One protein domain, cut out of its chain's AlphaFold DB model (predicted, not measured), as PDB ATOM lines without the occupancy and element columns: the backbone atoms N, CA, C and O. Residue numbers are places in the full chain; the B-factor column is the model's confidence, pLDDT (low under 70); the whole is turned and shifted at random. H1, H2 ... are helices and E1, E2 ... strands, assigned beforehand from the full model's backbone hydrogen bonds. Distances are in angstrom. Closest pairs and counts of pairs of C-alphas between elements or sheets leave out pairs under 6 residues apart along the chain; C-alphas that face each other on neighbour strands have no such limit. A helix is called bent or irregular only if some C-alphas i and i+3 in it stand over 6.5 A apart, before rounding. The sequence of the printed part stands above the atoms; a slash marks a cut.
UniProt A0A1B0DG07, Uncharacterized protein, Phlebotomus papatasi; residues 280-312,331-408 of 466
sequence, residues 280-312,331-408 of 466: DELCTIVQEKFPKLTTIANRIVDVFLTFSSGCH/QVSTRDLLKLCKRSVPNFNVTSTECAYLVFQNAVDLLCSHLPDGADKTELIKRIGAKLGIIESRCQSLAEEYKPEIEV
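Overview. This is residues 280 to 312 and 331 to 408 of the 466 residues of an uncharacterized protein of Phlebotomus papatasi (UniProt A0A1B0DG07). Four helices, H2 to H5, form an up-and-down bundle, each running against the one before it, with H1 packed on H2 at one side and H6 packed on H5 at the other. After H6 a tail, residues 401 to 408, sticks out from the body and ends in the short strand E1. The printed part has 111 residues, with six named helices and one named strand in the order H1 H2 H3 H4 H5 H6 E1, and its class is mostly helix. It is compact, with a radius of gyration of the C-alphas of 13.9 A, and spans 36 by 36 by 28 A.

Arrangement. H1, residues 280 to 289, touches H2, residues 297 to 308, at a steep tilt of 55 degrees, opposite ways; the closest C-alphas, of Cys 283 and Ala 297, are 5.9 A apart. H2 and H3, residues 334 to 347, only just touch, with 3 pairs of C-alphas within 8 A, the closest being Phe 304 and Leu 337 at 6.5 A. H3 and H4, residues 353 to 367, form a helical hairpin at a shallow tilt of 33 degrees, only just short of steep; their closest C-alphas, of Ser 344 and Val 359, are 5.8 A apart. H4 and H5, residues 375 to 388, form another at a steep tilt of 40 degrees, closest at the C-alphas of Val 364 and Ile 381, 6.6 A. H5 touches H2 with residues 384 to 388 alone, at a shallow tilt of 27 degrees, opposite ways; the closest C-alphas, of Arg 299 and Leu 388, are 5.8 A apart. H5 and H6, residues 392 to 400, form a third hairpin, with the closest C-alphas, of Lys 382 and Cys 395, 5.8 A apart. H1 and H6 are apart. E1, residues 406 to 408, pairs with no named strand. In H1, H5 and H6 every O i to N i+4 pair is within hydrogen-bond range; in H2 7 of 8 are, in H3 8 of 10 and in H4 10 of 11.

Along the chain. H1 begins at C-alpha 280, (-137.039, -147.968, -149.389). From first to last C-alpha H2 measures 16.1 A, H3 21.4 A, H4 21.6 A and H5 20.1 A. H3 is irregular, but only just: C-alphas 343 and 346 are 6.9 A apart. H4 begins at C-alpha 353, (-156.957, -147.170, -133.433), and E1 ends at C-alpha 408, (-154.932, -168.842, -115.168).

Size, cuts and confidence. The C-alphas farthest apart, of His 312 and Val 408, are 45.7 A apart. Residues 313 to 330 are not printed, and C-alphas 312 and 331 are 13.8 A apart across this cut. Of the links that are printed whole, none is long. The mean pLDDT of the printed part is 75.8, with values under 70 at residues 308 to 312 and 398 to 408, among others.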
ATOM      1  N   ASP A 280    -136.062-147.646-148.346       84.88
ATOM      2  CA  ASP A 280    -137.039-147.968-149.389       84.88
ATOM      3  C   ASP A 280    -137.140-149.480-149.597       84.88
ATOM      4  O   ASP A 280    -138.236-150.035-149.646       84.88
ATOM      5  N   GLU A 281    -135.998-150.170-149.593       85.25
ATOM      6  CA  GLU A 281    -135.931-151.627-149.684       85.25
ATOM      7  C   GLU A 281    -136.609-152.319-148.496       85.25
ATOM      8  O   GLU A 281    -137.348-153.288-148.675       85.25
ATOM      9  N   LEU A 282    -136.403-151.810-147.277       85.38
ATOM     10  CA  LEU A 282    -137.084-152.308-146.081       85.38
ATOM     11  C   LEU A 282    -138.600-152.112-146.174       85.38
ATOM     12  O   LEU A 282    -139.348-153.013-145.787       85.38
ATOM     13  N   CYS A 283    -139.062-150.980-146.708       85.25
ATOM     14  CA  CYS A 283    -140.483-150.748-146.944       85.25
ATOM     15  C   CYS A 283    -141.054-151.761-147.942       85.25
ATOM     16  O   CYS A 283    -142.057-152.401-147.624       85.25
ATOM     17  N   THR A 284    -140.392-151.987-149.080       86.25
ATOM     18  CA  THR A 284    -140.817-152.997-150.062       86.25
ATOM     19  C   THR A 284    -140.875-154.393-149.440       86.25
ATOM     20  O   THR A 284    -141.868-155.096-149.602       86.25
ATOM     21  N   ILE A 285    -139.870-154.785-148.646       86.75
ATOM     22  CA  ILE A 285    -139.855-156.091-147.961       86.75
ATOM     23  C   ILE A 285    -141.058-156.247-147.028       86.75
ATOM     24  O   ILE A 285    -141.668-157.315-146.985       86.75
ATOM     25  N   VAL A 286    -141.391-155.215-146.248       85.00
ATOM     26  CA  VAL A 286    -142.518-155.280-145.305       85.00
ATOM     27  C   VAL A 286    -143.852-155.356-146.047       85.00
ATOM     28  O   VAL A 286    -144.715-156.124-145.630       85.00
ATOM     29  N   GLN A 287    -144.009-154.608-147.140       85.38
ATOM     30  CA  GLN A 287    -145.233-154.585-147.946       85.38
ATOM     31  C   GLN A 287    -145.488-155.930-148.638       85.38
ATOM     32  O   GLN A 287    -146.578-156.480-148.513       85.38
ATOM     33  N   GLU A 288    -144.462-156.493-149.279       83.44
ATOM     34  CA  GLU A 288    -144.532-157.790-149.963       83.44
ATOM     35  C   GLU A 288    -144.730-158.947-148.972       83.44
ATOM     36  O   GLU A 288    -145.570-159.820-149.169       83.44
ATOM     37  N   LYS A 289    -143.991-158.955-147.850       81.75
ATOM     38  CA  LYS A 289    -144.074-160.058-146.875       81.75
ATOM     39  C   LYS A 289    -145.342-160.019-146.028       81.75
ATOM     40  O   LYS A 289    -145.800-161.055-145.545       81.75
ATOM     41  N   PHE A 290    -145.856-158.821-145.763       82.81
ATOM     42  CA  PHE A 290    -146.981-158.592-144.869       82.81
ATOM     43  C   PHE A 290    -147.949-157.580-145.495       82.81
ATOM     44  O   PHE A 290    -148.018-156.438-145.033       82.81
ATOM     45  N   PRO A 291    -148.781-158.000-146.466       79.62
ATOM     46  CA  PRO A 291    -149.679-157.093-147.189       79.62
ATOM     47  C   PRO A 291    -150.686-156.387-146.272       79.62
ATOM     48  O   PRO A 291    -151.162-155.294-146.569       79.62
ATOM     49  N   LYS A 292    -150.985-156.974-145.105       79.38
ATOM     50  CA  LYS A 292    -151.828-156.344-144.082       79.38
ATOM     51  C   LYS A 292    -151.180-155.098-143.466       79.38
ATOM     52  O   LYS A 292    -151.903-154.195-143.084       79.38
ATOM     53  N   LEU A 293    -149.850-155.028-143.368       77.75
ATOM     54  CA  LEU A 293    -149.121-153.965-142.660       77.75
ATOM     55  C   LEU A 293    -148.646-152.817-143.566       77.75
ATOM     56  O   LEU A 293    -147.971-151.907-143.084       77.75
ATOM     57  N   THR A 294    -149.017-152.816-144.846       79.88
ATOM     58  CA  THR A 294    -148.583-151.833-145.855       79.88
ATOM     59  C   THR A 294    -148.763-150.379-145.407       79.88
ATOM     60  O   THR A 294    -147.877-149.554-145.624       79.88
ATOM     61  N   THR A 295    -149.859-150.054-144.714       80.88
ATOM     62  CA  THR A 295    -150.168-148.684-144.263       80.88
ATOM     63  C   THR A 295    -149.270-148.184-143.127       80.88
ATOM     64  O   THR A 295    -149.046-146.979-143.010       80.88
ATOM     65  N   ILE A 296    -148.730-149.084-142.296       81.56
ATOM     66  CA  ILE A 296    -147.871-148.741-141.145       81.56
ATOM     67  C   ILE A 296    -146.396-149.079-141.426       81.56
ATOM     68  O   ILE A 296    -145.524-148.694-140.651       81.56
ATOM     69  N   ALA A 297    -146.084-149.712-142.562       83.81
ATOM     70  CA  ALA A 297    -144.728-150.110-142.945       83.81
ATOM     71  C   ALA A 297    -143.707-148.967-142.789       83.81
ATOM     72  O   ALA A 297    -142.713-149.136-142.089       83.81
ATOM     73  N   ASN A 298    -144.013-147.775-143.317       86.25
ATOM     74  CA  ASN A 298    -143.145-146.595-143.192       86.25
ATOM     75  C   ASN A 298    -142.855-146.227-141.728       86.25
ATOM     76  O   ASN A 298    -141.708-145.983-141.365       86.25
ATOM     77  N   ARG A 299    -143.877-146.243-140.860       84.75
ATOM     78  CA  ARG A 299    -143.710-145.895-139.439       84.75
ATOM     79  C   ARG A 299    -142.903-146.953-138.688       84.75
ATOM     80  O   ARG A 299    -142.087-146.608-137.843       84.75
ATOM     81  N   ILE A 300    -143.109-148.235-138.997       84.75
ATOM     82  CA  ILE A 300    -142.358-149.343-138.384       84.75
ATOM     83  C   ILE A 300    -140.880-149.277-138.799       84.75
ATOM     84  O   ILE A 300    -140.002-149.466-137.957       84.75
ATOM     85  N   VAL A 301    -140.600-148.980-140.072       86.56
ATOM     86  CA  VAL A 301    -139.228-148.804-140.566       86.56
ATOM     87  C   VAL A 301    -138.571-147.584-139.917       86.56
ATOM     88  O   VAL A 301    -137.437-147.694-139.471       86.56
ATOM     89  N   ASP A 302    -139.283-146.466-139.754       83.81
ATOM     90  CA  ASP A 302    -138.752-145.286-139.052       83.81
ATOM     91  C   ASP A 302    -138.453-145.571-137.569       83.81
ATOM     92  O   ASP A 302    -137.443-145.104-137.031       83.81
ATOM     93  N   VAL A 303    -139.292-146.377-136.904       83.75
ATOM     94  CA  VAL A 303    -139.003-146.884-135.554       83.75
ATOM     95  C   VAL A 303    -137.719-147.707-135.580       83.75
ATOM     96  O   VAL A 303    -136.816-147.405-134.812       83.75
ATOM     97  N   PHE A 304    -137.587-148.685-136.480       82.56
ATOM     98  CA  PHE A 304    -136.377-149.507-136.600       82.56
ATOM     99  C   PHE A 304    -135.117-148.670-136.873       82.56
ATOM    100  O   PHE A 304    -134.096-148.864-136.212       82.56
ATOM    101  N   LEU A 305    -135.198-147.700-137.783       78.94
ATOM    102  CA  LEU A 305    -134.090-146.806-138.102       78.94
ATOM    103  C   LEU A 305    -133.679-145.974-136.891       78.94
ATOM    104  O   LEU A 305    -132.489-145.842-136.666       78.94
ATOM    105  N   THR A 306    -134.607-145.543-136.035       77.38
ATOM    106  CA  THR A 306    -134.272-144.820-134.791       77.38
ATOM    107  C   THR A 306    -133.326-145.621-133.876       77.38
ATOM    108  O   THR A 306    -132.492-145.034-133.189       77.38
ATOM    109  N   PHE A 307    -133.413-146.956-133.895       70.88
ATOM    110  CA  PHE A 307    -132.489-147.845-133.179       70.88
ATOM    111  C   PHE A 307    -131.228-148.187-133.987       70.88
ATOM    112  O   PHE A 307    -130.191-148.489-133.403       70.88
ATOM    113  N   SER A 308    -131.310-148.148-135.320       65.00
ATOM    114  CA  SER A 308    -130.200-148.434-136.242       65.00
ATOM    115  C   SER A 308    -129.312-147.210-136.529       65.00
ATOM    116  O   SER A 308    -128.168-147.366-136.958       65.00
ATOM    117  N   SER A 309    -129.784-145.987-136.251       52.44
ATOM    118  CA  SER A 309    -129.104-144.698-136.485       52.44
ATOM    119  C   SER A 309    -127.791-144.502-135.712       52.44
ATOM    120  O   SER A 309    -127.194-143.437-135.779       52.44
ATOM    121  N   GLY A 310    -127.277-145.522-135.023       44.22
ATOM    122  CA  GLY A 310    -125.872-145.566-134.611       44.22
ATOM    123  C   GLY A 310    -124.893-145.981-135.724       44.22
ATOM    124  O   GLY A 310    -123.687-145.983-135.476       44.22
ATOM    125  N   CYS A 311    -125.370-146.402-136.908       42.53
ATOM    126  CA  CYS A 311    -124.542-147.019-137.962       42.53
ATOM    127  C   CYS A 311    -124.919-146.659-139.417       42.53
ATOM    128  O   CYS A 311    -124.486-147.351-140.337       42.53
ATOM    129  N   HIS A 312    -125.668-145.581-139.651       40.25
ATOM    130  CA  HIS A 312    -125.795-144.981-140.984       40.25
ATOM    131  C   HIS A 312    -125.218-143.574-140.894       40.25
ATOM    132  O   HIS A 312    -125.643-142.807-140.035       40.25
ATOM    133  N   GLN A 331    -127.412-155.612-130.251       69.31
ATOM    134  CA  GLN A 331    -127.681-154.796-131.437       69.31
ATOM    135  C   GLN A 331    -129.075-155.112-132.001       69.31
ATOM    136  O   GLN A 331    -129.457-156.282-132.114       69.31
ATOM    137  N   VAL A 332    -129.835-154.075-132.360       74.94
ATOM    138  CA  VAL A 332    -131.125-154.213-133.054       74.94
ATOM    139  C   VAL A 332    -130.860-154.529-134.524       74.94
ATOM    140  O   VAL A 332    -130.039-153.883-135.167       74.94
ATOM    141  N   SER A 333    -131.537-155.544-135.059       80.25
ATOM    142  CA  SER A 333    -131.281-156.078-136.405       80.25
ATOM    143  C   SER A 333    -132.550-156.157-137.252       80.25
ATOM    144  O   SER A 333    -133.664-156.126-136.727       80.25
ATOM    145  N   THR A 334    -132.413-156.346-138.567       81.12
ATOM    146  CA  THR A 334    -133.565-156.550-139.476       81.12
ATOM    147  C   THR A 334    -134.431-157.750-139.058       81.12
ATOM    148  O   THR A 334    -135.637-157.788-139.303       81.12
ATOM    149  N   ARG A 335    -133.851-158.718-138.336       82.38
ATOM    150  CA  ARG A 335    -134.578-159.836-137.727       82.38
ATOM    151  C   ARG A 335    -135.601-159.361-136.696       82.38
ATOM    152  O   ARG A 335    -136.665-159.965-136.588       82.38
ATOM    153  N   ASP A 336    -135.292-158.316-135.934       84.75
ATOM    154  CA  ASP A 336    -136.215-157.738-134.956       84.75
ATOM    155  C   ASP A 336    -137.362-157.006-135.665       84.75
ATOM    156  O   ASP A 336    -138.521-157.214-135.309       84.75
ATOM    157  N   LEU A 337    -137.074-156.281-136.752       85.56
ATOM    158  CA  LEU A 337    -138.099-155.698-137.625       85.56
ATOM    159  C   LEU A 337    -139.064-156.769-138.164       85.56
ATOM    160  O   LEU A 337    -140.282-156.644-138.036       85.56
ATOM    161  N   LEU A 338    -138.533-157.871-138.704       85.25
ATOM    162  CA  LEU A 338    -139.356-158.975-139.206       85.25
ATOM    163  C   LEU A 338    -140.168-159.652-138.092       85.25
ATOM    164  O   LEU A 338    -141.319-160.023-138.314       85.25
ATOM    165  N   LYS A 339    -139.606-159.805-136.885       85.50
ATOM    166  CA  LYS A 339    -140.336-160.331-135.717       85.50
ATOM    167  C   LYS A 339    -141.476-159.407-135.294       85.50
ATOM    168  O   LYS A 339    -142.563-159.905-135.003       85.50
ATOM    169  N   LEU A 340    -141.251-158.095-135.279       85.00
ATOM    170  CA  LEU A 340    -142.277-157.097-134.976       85.00
ATOM    171  C   LEU A 340    -143.429-157.162-135.987       85.00
ATOM    172  O   LEU A 340    -144.595-157.163-135.589       85.00
ATOM    173  N   CYS A 341    -143.109-157.313-137.274       84.12
ATOM    174  CA  CYS A 341    -144.116-157.488-138.315       84.12
ATOM    175  C   CYS A 341    -144.898-158.798-138.120       84.12
ATOM    176  O   CYS A 341    -146.124-158.768-138.046       84.12
ATOM    177  N   LYS A 342    -144.213-159.937-137.908       83.19
ATOM    178  CA  LYS A 342    -144.862-161.240-137.645       83.19
ATOM    179  C   LYS A 342    -145.808-161.203-136.439       83.19
ATOM    180  O   LYS A 342    -146.884-161.784-136.501       83.19
ATOM    181  N   ARG A 343    -145.423-160.519-135.356       81.31
ATOM    182  CA  ARG A 343    -146.261-160.361-134.151       81.31
ATOM    183  C   ARG A 343    -147.461-159.444-134.369       81.31
ATOM    184  O   ARG A 343    -148.481-159.619-133.713       81.31
ATOM    185  N   SER A 344    -147.340-158.475-135.271       80.00
ATOM    186  CA  SER A 344    -148.393-157.495-135.542       80.00
ATOM    187  C   SER A 344    -149.467-158.017-136.504       80.00
ATOM    188  O   SER A 344    -150.619-157.630-136.372       80.00
ATOM    189  N   VAL A 345    -149.127-158.933-137.420       75.62
ATOM    190  CA  VAL A 345    -150.037-159.490-138.448       75.62
ATOM    191  C   VAL A 345    -151.345-160.115-137.926       75.62
ATOM    192  O   VAL A 345    -152.382-159.819-138.523       75.62
ATOM    193  N   PRO A 346    -151.364-160.981-136.888       67.94
ATOM    194  CA  PRO A 346    -152.591-161.689-136.501       67.94
ATOM    195  C   PRO A 346    -153.695-160.759-135.976       67.94
ATOM    196  O   PRO A 346    -154.866-161.029-136.215       67.94
ATOM    197  N   ASN A 347    -153.328-159.639-135.348       65.81
ATOM    198  CA  ASN A 347    -154.268-158.709-134.709       65.81
ATOM    199  C   ASN A 347    -154.424-157.394-135.490       65.81
ATOM    200  O   ASN A 347    -154.891-156.393-134.941       65.81
ATOM    201  N   PHE A 348    -153.981-157.358-136.751       64.75
ATOM    202  CA  PHE A 348    -153.986-156.129-137.534       64.75
ATOM    203  C   PHE A 348    -155.313-155.914-138.262       64.75
ATOM    204  O   PHE A 348    -155.633-156.638-139.207       64.75
ATOM    205  N   ASN A 349    -156.042-154.873-137.856       66.19
ATOM    206  CA  ASN A 349    -157.174-154.326-138.591       66.19
ATOM    207  C   ASN A 349    -156.927-152.835-138.877       66.19
ATOM    208  O   ASN A 349    -156.686-152.051-137.960       66.19
ATOM    209  N   VAL A 350    -156.999-152.449-140.154       64.12
ATOM    210  CA  VAL A 350    -156.720-151.088-140.646       64.12
ATOM    211  C   VAL A 350    -157.678-150.050-140.045       64.12
ATOM    212  O   VAL A 350    -157.318-148.882-139.931       64.12
ATOM    213  N   THR A 351    -158.882-150.457-139.632       61.06
ATOM    214  CA  THR A 351    -159.926-149.540-139.149       61.06
ATOM    215  C   THR A 351    -159.870-149.235-137.649       61.06
ATOM    216  O   THR A 351    -160.586-148.341-137.204       61.06
ATOM    217  N   SER A 352    -159.051-149.936-136.854       71.69
ATOM    218  CA  SER A 352    -159.016-149.757-135.394       71.69
ATOM    219  C   SER A 352    -157.788-148.972-134.924       71.69
ATOM    220  O   SER A 352    -156.644-149.320-135.222       71.69
ATOM    221  N   THR A 353    -158.017-147.934-134.114       69.06
ATOM    222  CA  THR A 353    -156.957-147.170-133.433       69.06
ATOM    223  C   THR A 353    -156.261-147.979-132.334       69.06
ATOM    224  O   THR A 353    -155.114-147.690-131.990       69.06
ATOM    225  N   GLU A 354    -156.898-149.039-131.826       71.69
ATOM    226  CA  GLU A 354    -156.304-149.960-130.851       71.69
ATOM    227  C   GLU A 354    -155.183-150.797-131.476       71.69
ATOM    228  O   GLU A 354    -154.184-151.088-130.820       71.69
ATOM    229  N   CYS A 355    -155.272-151.109-132.773       71.69
ATOM    230  CA  CYS A 355    -154.228-151.852-133.481       71.69
ATOM    231  C   CYS A 355    -152.897-151.088-133.510       71.69
ATOM    232  O   CYS A 355    -151.843-151.692-133.317       71.69
ATOM    233  N   ALA A 356    -152.919-149.761-133.682       72.81
ATOM    234  CA  ALA A 356    -151.706-148.940-133.624       72.81
ATOM    235  C   ALA A 356    -151.050-148.988-132.233       72.81
ATOM    236  O   ALA A 356    -149.824-149.058-132.117       72.81
ATOM    237  N   TYR A 357    -151.868-149.026-131.179       78.06
ATOM    238  CA  TYR A 357    -151.395-149.180-129.808       78.06
ATOM    239  C   TYR A 357    -150.820-150.583-129.546       78.06
ATOM    240  O   TYR A 357    -149.779-150.707-128.904       78.06
ATOM    241  N   LEU A 358    -151.409-151.638-130.120       78.06
ATOM    242  CA  LEU A 358    -150.863-153.000-130.046       78.06
ATOM    243  C   LEU A 358    -149.503-153.128-130.747       78.06
ATOM    244  O   LEU A 358    -148.596-153.763-130.206       78.06
ATOM    245  N   VAL A 359    -149.339-152.511-131.924       80.69
ATOM    246  CA  VAL A 359    -148.052-152.458-132.642       80.69
ATOM    247  C   VAL A 359    -147.002-151.732-131.803       80.69
ATOM    248  O   VAL A 359    -145.872-152.204-131.694       80.69
ATOM    249  N   PHE A 360    -147.379-150.626-131.159       83.00
ATOM    250  CA  PHE A 360    -146.503-149.895-130.247       83.00
ATOM    251  C   PHE A 360    -146.078-150.732-129.045       83.00
ATOM    252  O   PHE A 360    -144.883-150.838-128.783       83.00
ATOM    253  N   GLN A 361    -147.018-151.389-128.364       79.88
ATOM    254  CA  GLN A 361    -146.691-152.292-127.261       79.88
ATOM    255  C   GLN A 361    -145.747-153.413-127.724       79.88
ATOM    256  O   GLN A 361    -144.731-153.655-127.086       79.88
ATOM    257  N   ASN A 362    -146.008-154.033-128.881       82.62
ATOM    258  CA  ASN A 362    -145.123-155.056-129.451       82.62
ATOM    259  C   ASN A 362    -143.715-154.520-129.766       82.62
ATOM    260  O   ASN A 362    -142.734-155.251-129.610       82.62
ATOM    261  N   ALA A 363    -143.611-153.271-130.231       82.81
ATOM    262  CA  ALA A 363    -142.337-152.619-130.516       82.81
ATOM    263  C   ALA A 363    -141.555-152.349-129.224       82.81
ATOM    264  O   ALA A 363    -140.373-152.681-129.151       82.81
ATOM    265  N   VAL A 364    -142.218-151.827-128.190       80.50
ATOM    266  CA  VAL A 364    -141.626-151.588-126.866       80.50
ATOM    267  C   VAL A 364    -141.189-152.904-126.217       80.50
ATOM    268  O   VAL A 364    -140.052-153.009-125.764       80.50
ATOM    269  N   ASP A 365    -142.025-153.942-126.256       78.75
ATOM    270  CA  ASP A 365    -141.703-155.265-125.704       78.75
ATOM    271  C   ASP A 365    -140.478-155.893-126.390       78.75
ATOM    272  O   ASP A 365    -139.669-156.573-125.756       78.75
ATOM    273  N   LEU A 366    -140.314-155.689-127.700       77.38
ATOM    274  CA  LEU A 366    -139.207-156.276-128.456       77.38
ATOM    275  C   LEU A 366    -137.905-155.473-128.323       77.38
ATOM    276  O   LEU A 366    -136.834-156.075-128.211       77.38
ATOM    277  N   LEU A 367    -137.997-154.142-128.362       74.19
ATOM    278  CA  LEU A 367    -136.848-153.238-128.467       74.19
ATOM    279  C   LEU A 367    -136.383-152.725-127.098       74.19
ATOM    280  O   LEU A 367    -135.182-152.593-126.877       74.19
ATOM    281  N   CYS A 368    -137.303-152.497-126.158       73.06
ATOM    282  CA  CYS A 368    -137.010-151.872-124.866       73.06
ATOM    283  C   CYS A 368    -136.916-152.861-123.692       73.06
ATOM    284  O   CYS A 368    -136.517-152.458-122.605       73.06
ATOM    285  N   SER A 369    -137.230-154.149-123.879       69.62
ATOM    286  CA  SER A 369    -137.143-155.166-122.806       69.62
ATOM    287  C   SER A 369    -135.724-155.449-122.296       69.62
ATOM    288  O   SER A 369    -135.564-156.050-121.241       69.62
ATOM    289  N   HIS A 370    -134.693-155.021-123.029       68.69
ATOM    290  CA  HIS A 370    -133.276-155.229-122.688       68.69
ATOM    291  C   HIS A 370    -132.680-154.065-121.908       68.69
ATOM    292  O   HIS A 370    -131.523-154.137-121.491       68.69
ATOM    293  N   LEU A 371    -133.432-152.973-121.788       69.25
ATOM    294  CA  LEU A 371    -133.001-151.798-121.061       69.25
ATOM    295  C   LEU A 371    -133.522-151.907-119.628       69.25
ATOM    296  O   LEU A 371    -134.701-152.220-119.445       69.25
ATOM    297  N   PRO A 372    -132.668-151.661-118.621       69.50
ATOM    298  CA  PRO A 372    -133.135-151.539-117.250       69.50
ATOM    299  C   PRO A 372    -134.162-150.404-117.146       69.50
ATOM    300  O   PRO A 372    -134.094-149.422-117.893       69.50
ATOM    301  N   ASP A 373    -135.118-150.544-116.227       67.69
ATOM    302  CA  ASP A 373    -136.119-149.507-115.978       67.69
ATOM    303  C   ASP A 373    -135.420-148.229-115.497       67.69
ATOM    304  O   ASP A 373    -134.741-148.211-114.471       67.69
ATOM    305  N   GLY A 374    -135.541-147.168-116.292       72.25
ATOM    306  CA  GLY A 374    -134.843-145.908-116.082       72.25
ATOM    307  C   GLY A 374    -135.276-144.841-117.084       72.25
ATOM    308  O   GLY A 374    -136.018-145.117-118.030       72.25
ATOM    309  N   ALA A 375    -134.781-143.617-116.891       73.81
ATOM    310  CA  ALA A 375    -135.128-142.460-117.721       73.81
ATOM    311  C   ALA A 375    -134.844-142.689-119.221       73.81
ATOM    312  O   ALA A 375    -135.629-142.259-120.066       73.81
ATOM    313  N   ASP A 376    -133.784-143.436-119.544       73.62
ATOM    314  CA  ASP A 376    -133.408-143.777-120.922       73.62
ATOM    315  C   ASP A 376    -134.463-144.652-121.616       73.62
ATOM    316  O   ASP A 376    -134.768-144.453-122.794       73.62
ATOM    317  N   LYS A 377    -135.070-145.597-120.883       78.38
ATOM    318  CA  LYS A 377    -136.149-146.451-121.395       78.38
ATOM    319  C   LYS A 377    -137.395-145.614-121.680       78.38
ATOM    320  O   LYS A 377    -137.985-145.745-122.751       78.38
ATOM    321  N   THR A 378    -137.770-144.725-120.761       79.50
ATOM    322  CA  THR A 378    -138.939-143.847-120.914       79.50
ATOM    323  C   THR A 378    -138.769-142.875-122.083       79.50
ATOM    324  O   THR A 378    -139.692-142.704-122.879       79.50
ATOM    325  N   GLU A 379    -137.585-142.284-122.246       80.81
ATOM    326  CA  GLU A 379    -137.261-141.402-123.375       80.81
ATOM    327  C   GLU A 379    -137.331-142.142-124.721       80.81
ATOM    328  O   GLU A 379    -137.893-141.641-125.698       80.81
ATOM    329  N   LEU A 380    -136.833-143.378-124.774       78.56
ATOM    330  CA  LEU A 380    -136.904-144.202-125.976       78.56
ATOM    331  C   LEU A 380    -138.348-144.585-126.325       78.56
ATOM    332  O   LEU A 380    -138.749-144.485-127.484       78.56
ATOM    333  N   ILE A 381    -139.160-144.947-125.328       81.50
ATOM    334  CA  ILE A 381    -140.590-145.242-125.503       81.50
ATOM    335  C   ILE A 381    -141.338-144.014-126.045       81.50
ATOM    336  O   ILE A 381    -142.144-144.155-126.969       81.50
ATOM    337  N   LYS A 382    -141.040-142.804-125.548       82.38
ATOM    338  CA  LYS A 382    -141.615-141.551-126.073       82.38
ATOM    339  C   LYS A 382    -141.270-141.336-127.547       82.38
ATOM    340  O   LYS A 382    -142.164-141.041-128.340       82.38
ATOM    341  N   ARG A 383    -140.013-141.559-127.946       81.38
ATOM    342  CA  ARG A 383    -139.575-141.438-129.352       81.38
ATOM    343  C   ARG A 383    -140.280-142.427-130.275       81.38
ATOM    344  O   ARG A 383    -140.707-142.041-131.363       81.38
ATOM    345  N   ILE A 384    -140.448-143.677-129.839       83.81
ATOM    346  CA  ILE A 384    -141.217-144.683-130.590       83.81
ATOM    347  C   ILE A 384    -142.679-144.236-130.723       83.81
ATOM    348  O   ILE A 384    -143.244-144.290-131.817       83.81
ATOM    349  N   GLY A 385    -143.281-143.761-129.629       82.88
ATOM    350  CA  GLY A 385    -144.655-143.258-129.608       82.88
ATOM    351  C   GLY A 385    -144.870-142.104-130.585       82.88
ATOM    352  O   GLY A 385    -145.807-142.148-131.383       82.88
ATOM    353  N   ALA A 386    -143.950-141.136-130.610       83.75
ATOM    354  CA  ALA A 386    -143.982-140.009-131.539       83.75
ATOM    355  C   ALA A 386    -143.945-140.462-133.011       83.75
ATOM    356  O   ALA A 386    -144.710-139.958-133.832       83.75
ATOM    357  N   LYS A 387    -143.117-141.462-133.351       81.44
ATOM    358  CA  LYS A 387    -143.028-142.013-134.718       81.44
ATOM    359  C   LYS A 387    -144.260-142.823-135.132       81.44
ATOM    360  O   LYS A 387    -144.614-142.839-136.310       81.44
ATOM    361  N   LEU A 388    -144.940-143.473-134.187       81.50
ATOM    362  CA  LEU A 388    -146.181-144.213-134.454       81.50
ATOM    363  C   LEU A 388    -147.441-143.331-134.408       81.50
ATOM    364  O   LEU A 388    -148.490-143.766-134.888       81.50
ATOM    365  N   GLY A 389    -147.331-142.092-133.916       78.25
ATOM    366  CA  GLY A 389    -148.438-141.140-133.791       78.25
ATOM    367  C   GLY A 389    -149.280-141.342-132.527       78.25
ATOM    368  O   GLY A 389    -150.493-141.154-132.565       78.25
ATOM    369  N   ILE A 390    -148.656-141.768-131.426       81.81
ATOM    370  CA  ILE A 390    -149.302-142.001-130.126       81.81
ATOM    371  C   ILE A 390    -148.978-140.846-129.176       81.81
ATOM    372  O   ILE A 390    -147.853-140.357-129.130       81.81
ATOM    373  N   ILE A 391    -149.984-140.424-128.407       81.44
ATOM    374  CA  ILE A 391    -149.886-139.329-127.433       81.44
ATOM    375  C   ILE A 391    -148.907-139.707-126.311       81.44
ATOM    376  O   ILE A 391    -149.000-140.797-125.744       81.44
ATOM    377  N   GLU A 392    -148.019-138.780-125.942       76.44
ATOM    378  CA  GLU A 392    -146.964-138.996-124.940       76.44
ATOM    379  C   GLU A 392    -147.477-139.482-123.577       76.44
ATOM    380  O   GLU A 392    -146.794-140.264-122.916       76.44
ATOM    381  N   SER A 393    -148.684-139.080-123.164       77.19
ATOM    382  CA  SER A 393    -149.299-139.520-121.905       77.19
ATOM    383  C   SER A 393    -149.533-141.033-121.856       77.19
ATOM    384  O   SER A 393    -149.254-141.662-120.840       77.19
ATOM    385  N   ARG A 394    -149.954-141.650-122.971       74.88
ATOM    386  CA  ARG A 394    -150.129-143.114-123.079       74.88
ATOM    387  C   ARG A 394    -148.800-143.867-123.139       74.88
ATOM    388  O   ARG A 394    -148.736-145.046-122.799       74.88
ATOM    389  N   CYS A 395    -147.748-143.203-123.609       73.50
ATOM    390  CA  CYS A 395    -146.396-143.753-123.636       73.50
ATOM    391  C   CYS A 395    -145.787-143.787-122.229       73.50
ATOM    392  O   CYS A 395    -145.140-144.767-121.872       73.50
ATOM    393  N   GLN A 396    -146.027-142.742-121.430       72.94
ATOM    394  CA  GLN A 396    -145.593-142.664-120.030       72.94
ATOM    395  C   GLN A 396    -146.345-143.668-119.151       72.94
ATOM    396  O   GLN A 396    -145.702-144.421-118.426       72.94
ATOM    397  N   SER A 397    -147.671-143.786-119.303       71.62
ATOM    398  CA  SER A 397    -148.450-144.786-118.555       71.62
ATOM    399  C   SER A 397    -148.008-146.220-118.867       71.62
ATOM    400  O   SER A 397    -147.932-147.059-117.977       71.62
ATOM    401  N   LEU A 398    -147.636-146.520-120.119       69.62
ATOM    402  CA  LEU A 398    -147.086-147.834-120.464       69.62
ATOM    403  C   LEU A 398    -145.701-148.072-119.832       69.62
ATOM    404  O   LEU A 398    -145.384-149.199-119.463       69.62
ATOM    405  N   ALA A 399    -144.874-147.031-119.726       63.38
ATOM    406  CA  ALA A 399    -143.533-147.132-119.157       63.38
ATOM    407  C   ALA A 399    -143.545-147.299-117.627       63.38
ATOM    408  O   ALA A 399    -142.674-147.985-117.097       63.38
ATOM    409  N   GLU A 400    -144.514-146.692-116.937       66.12
ATOM    410  CA  GLU A 400    -144.534-146.585-115.471       66.12
ATOM    411  C   GLU A 400    -145.586-147.488-114.797       66.12
ATOM    412  O   GLU A 400    -145.350-147.982-113.695       66.12
ATOM    413  N   GLU A 401    -146.724-147.757-115.446       60.78
ATOM    414  CA  GLU A 401    -147.887-148.405-114.811       60.78
ATOM    415  C   GLU A 401    -148.239-149.786-115.387       60.78
ATOM    416  O   GLU A 401    -149.073-150.498-114.822       60.78
ATOM    417  N   TYR A 402    -147.630-150.206-116.501       64.00
ATOM    418  CA  TYR A 402    -148.056-151.424-117.193       64.00
ATOM    419  C   TYR A 402    -147.657-152.704-116.444       64.00
ATOM    420  O   TYR A 402    -146.534-153.201-116.551       64.00
ATOM    421  N   LYS A 403    -148.623-153.289-115.730       59.94
ATOM    422  CA  LYS A 403    -148.573-154.661-115.212       59.94
ATOM    423  C   LYS A 403    -149.554-155.530-116.007       59.94
ATOM    424  O   LYS A 403    -150.741-155.215-116.014       59.94
ATOM    425  N   PRO A 404    -149.103-156.601-116.685       61.34
ATOM    426  CA  PRO A 404    -150.008-157.473-117.424       61.34
ATOM    427  C   PRO A 404    -150.907-158.263-116.463       61.34
ATOM    428  O   PRO A 404    -150.427-158.834-115.483       61.34
ATOM    429  N   GLU A 405    -152.202-158.321-116.766       58.16
ATOM    430  CA  GLU A 405    -153.170-159.151-116.041       58.16
ATOM    431  C   GLU A 405    -152.900-160.637-116.312       58.16
ATOM    432  O   GLU A 405    -152.601-161.021-117.441       58.16
ATOM    433  N   ILE A 406    -152.956-161.484-115.284       67.69
ATOM    434  CA  ILE A 406    -152.677-162.922-115.404       67.69
ATOM    435  C   ILE A 406    -153.962-163.680-115.084       67.69
ATOM    436  O   ILE A 406    -154.370-163.753-113.926       67.69
ATOM    437  N   GLU A 407    -154.574-164.267-116.106       67.75
ATOM    438  CA  GLU A 407    -155.721-165.163-115.995       67.75
ATOM    439  C   GLU A 407    -155.227-166.607-116.176       67.75
ATOM    440  O   GLU A 407    -154.651-166.974-117.202       67.75
ATOM    441  N   VAL A 408    -155.386-167.443-115.148       69.62
ATOM    442  CA  VAL A 408    -154.932-168.842-115.168       69.62
ATOM    443  C   VAL A 408    -156.145-169.758-115.255       69.62
ATOM    444  O   VAL A 408    -156.809-169.994-114.248       69.62
TER     445      VAL A 408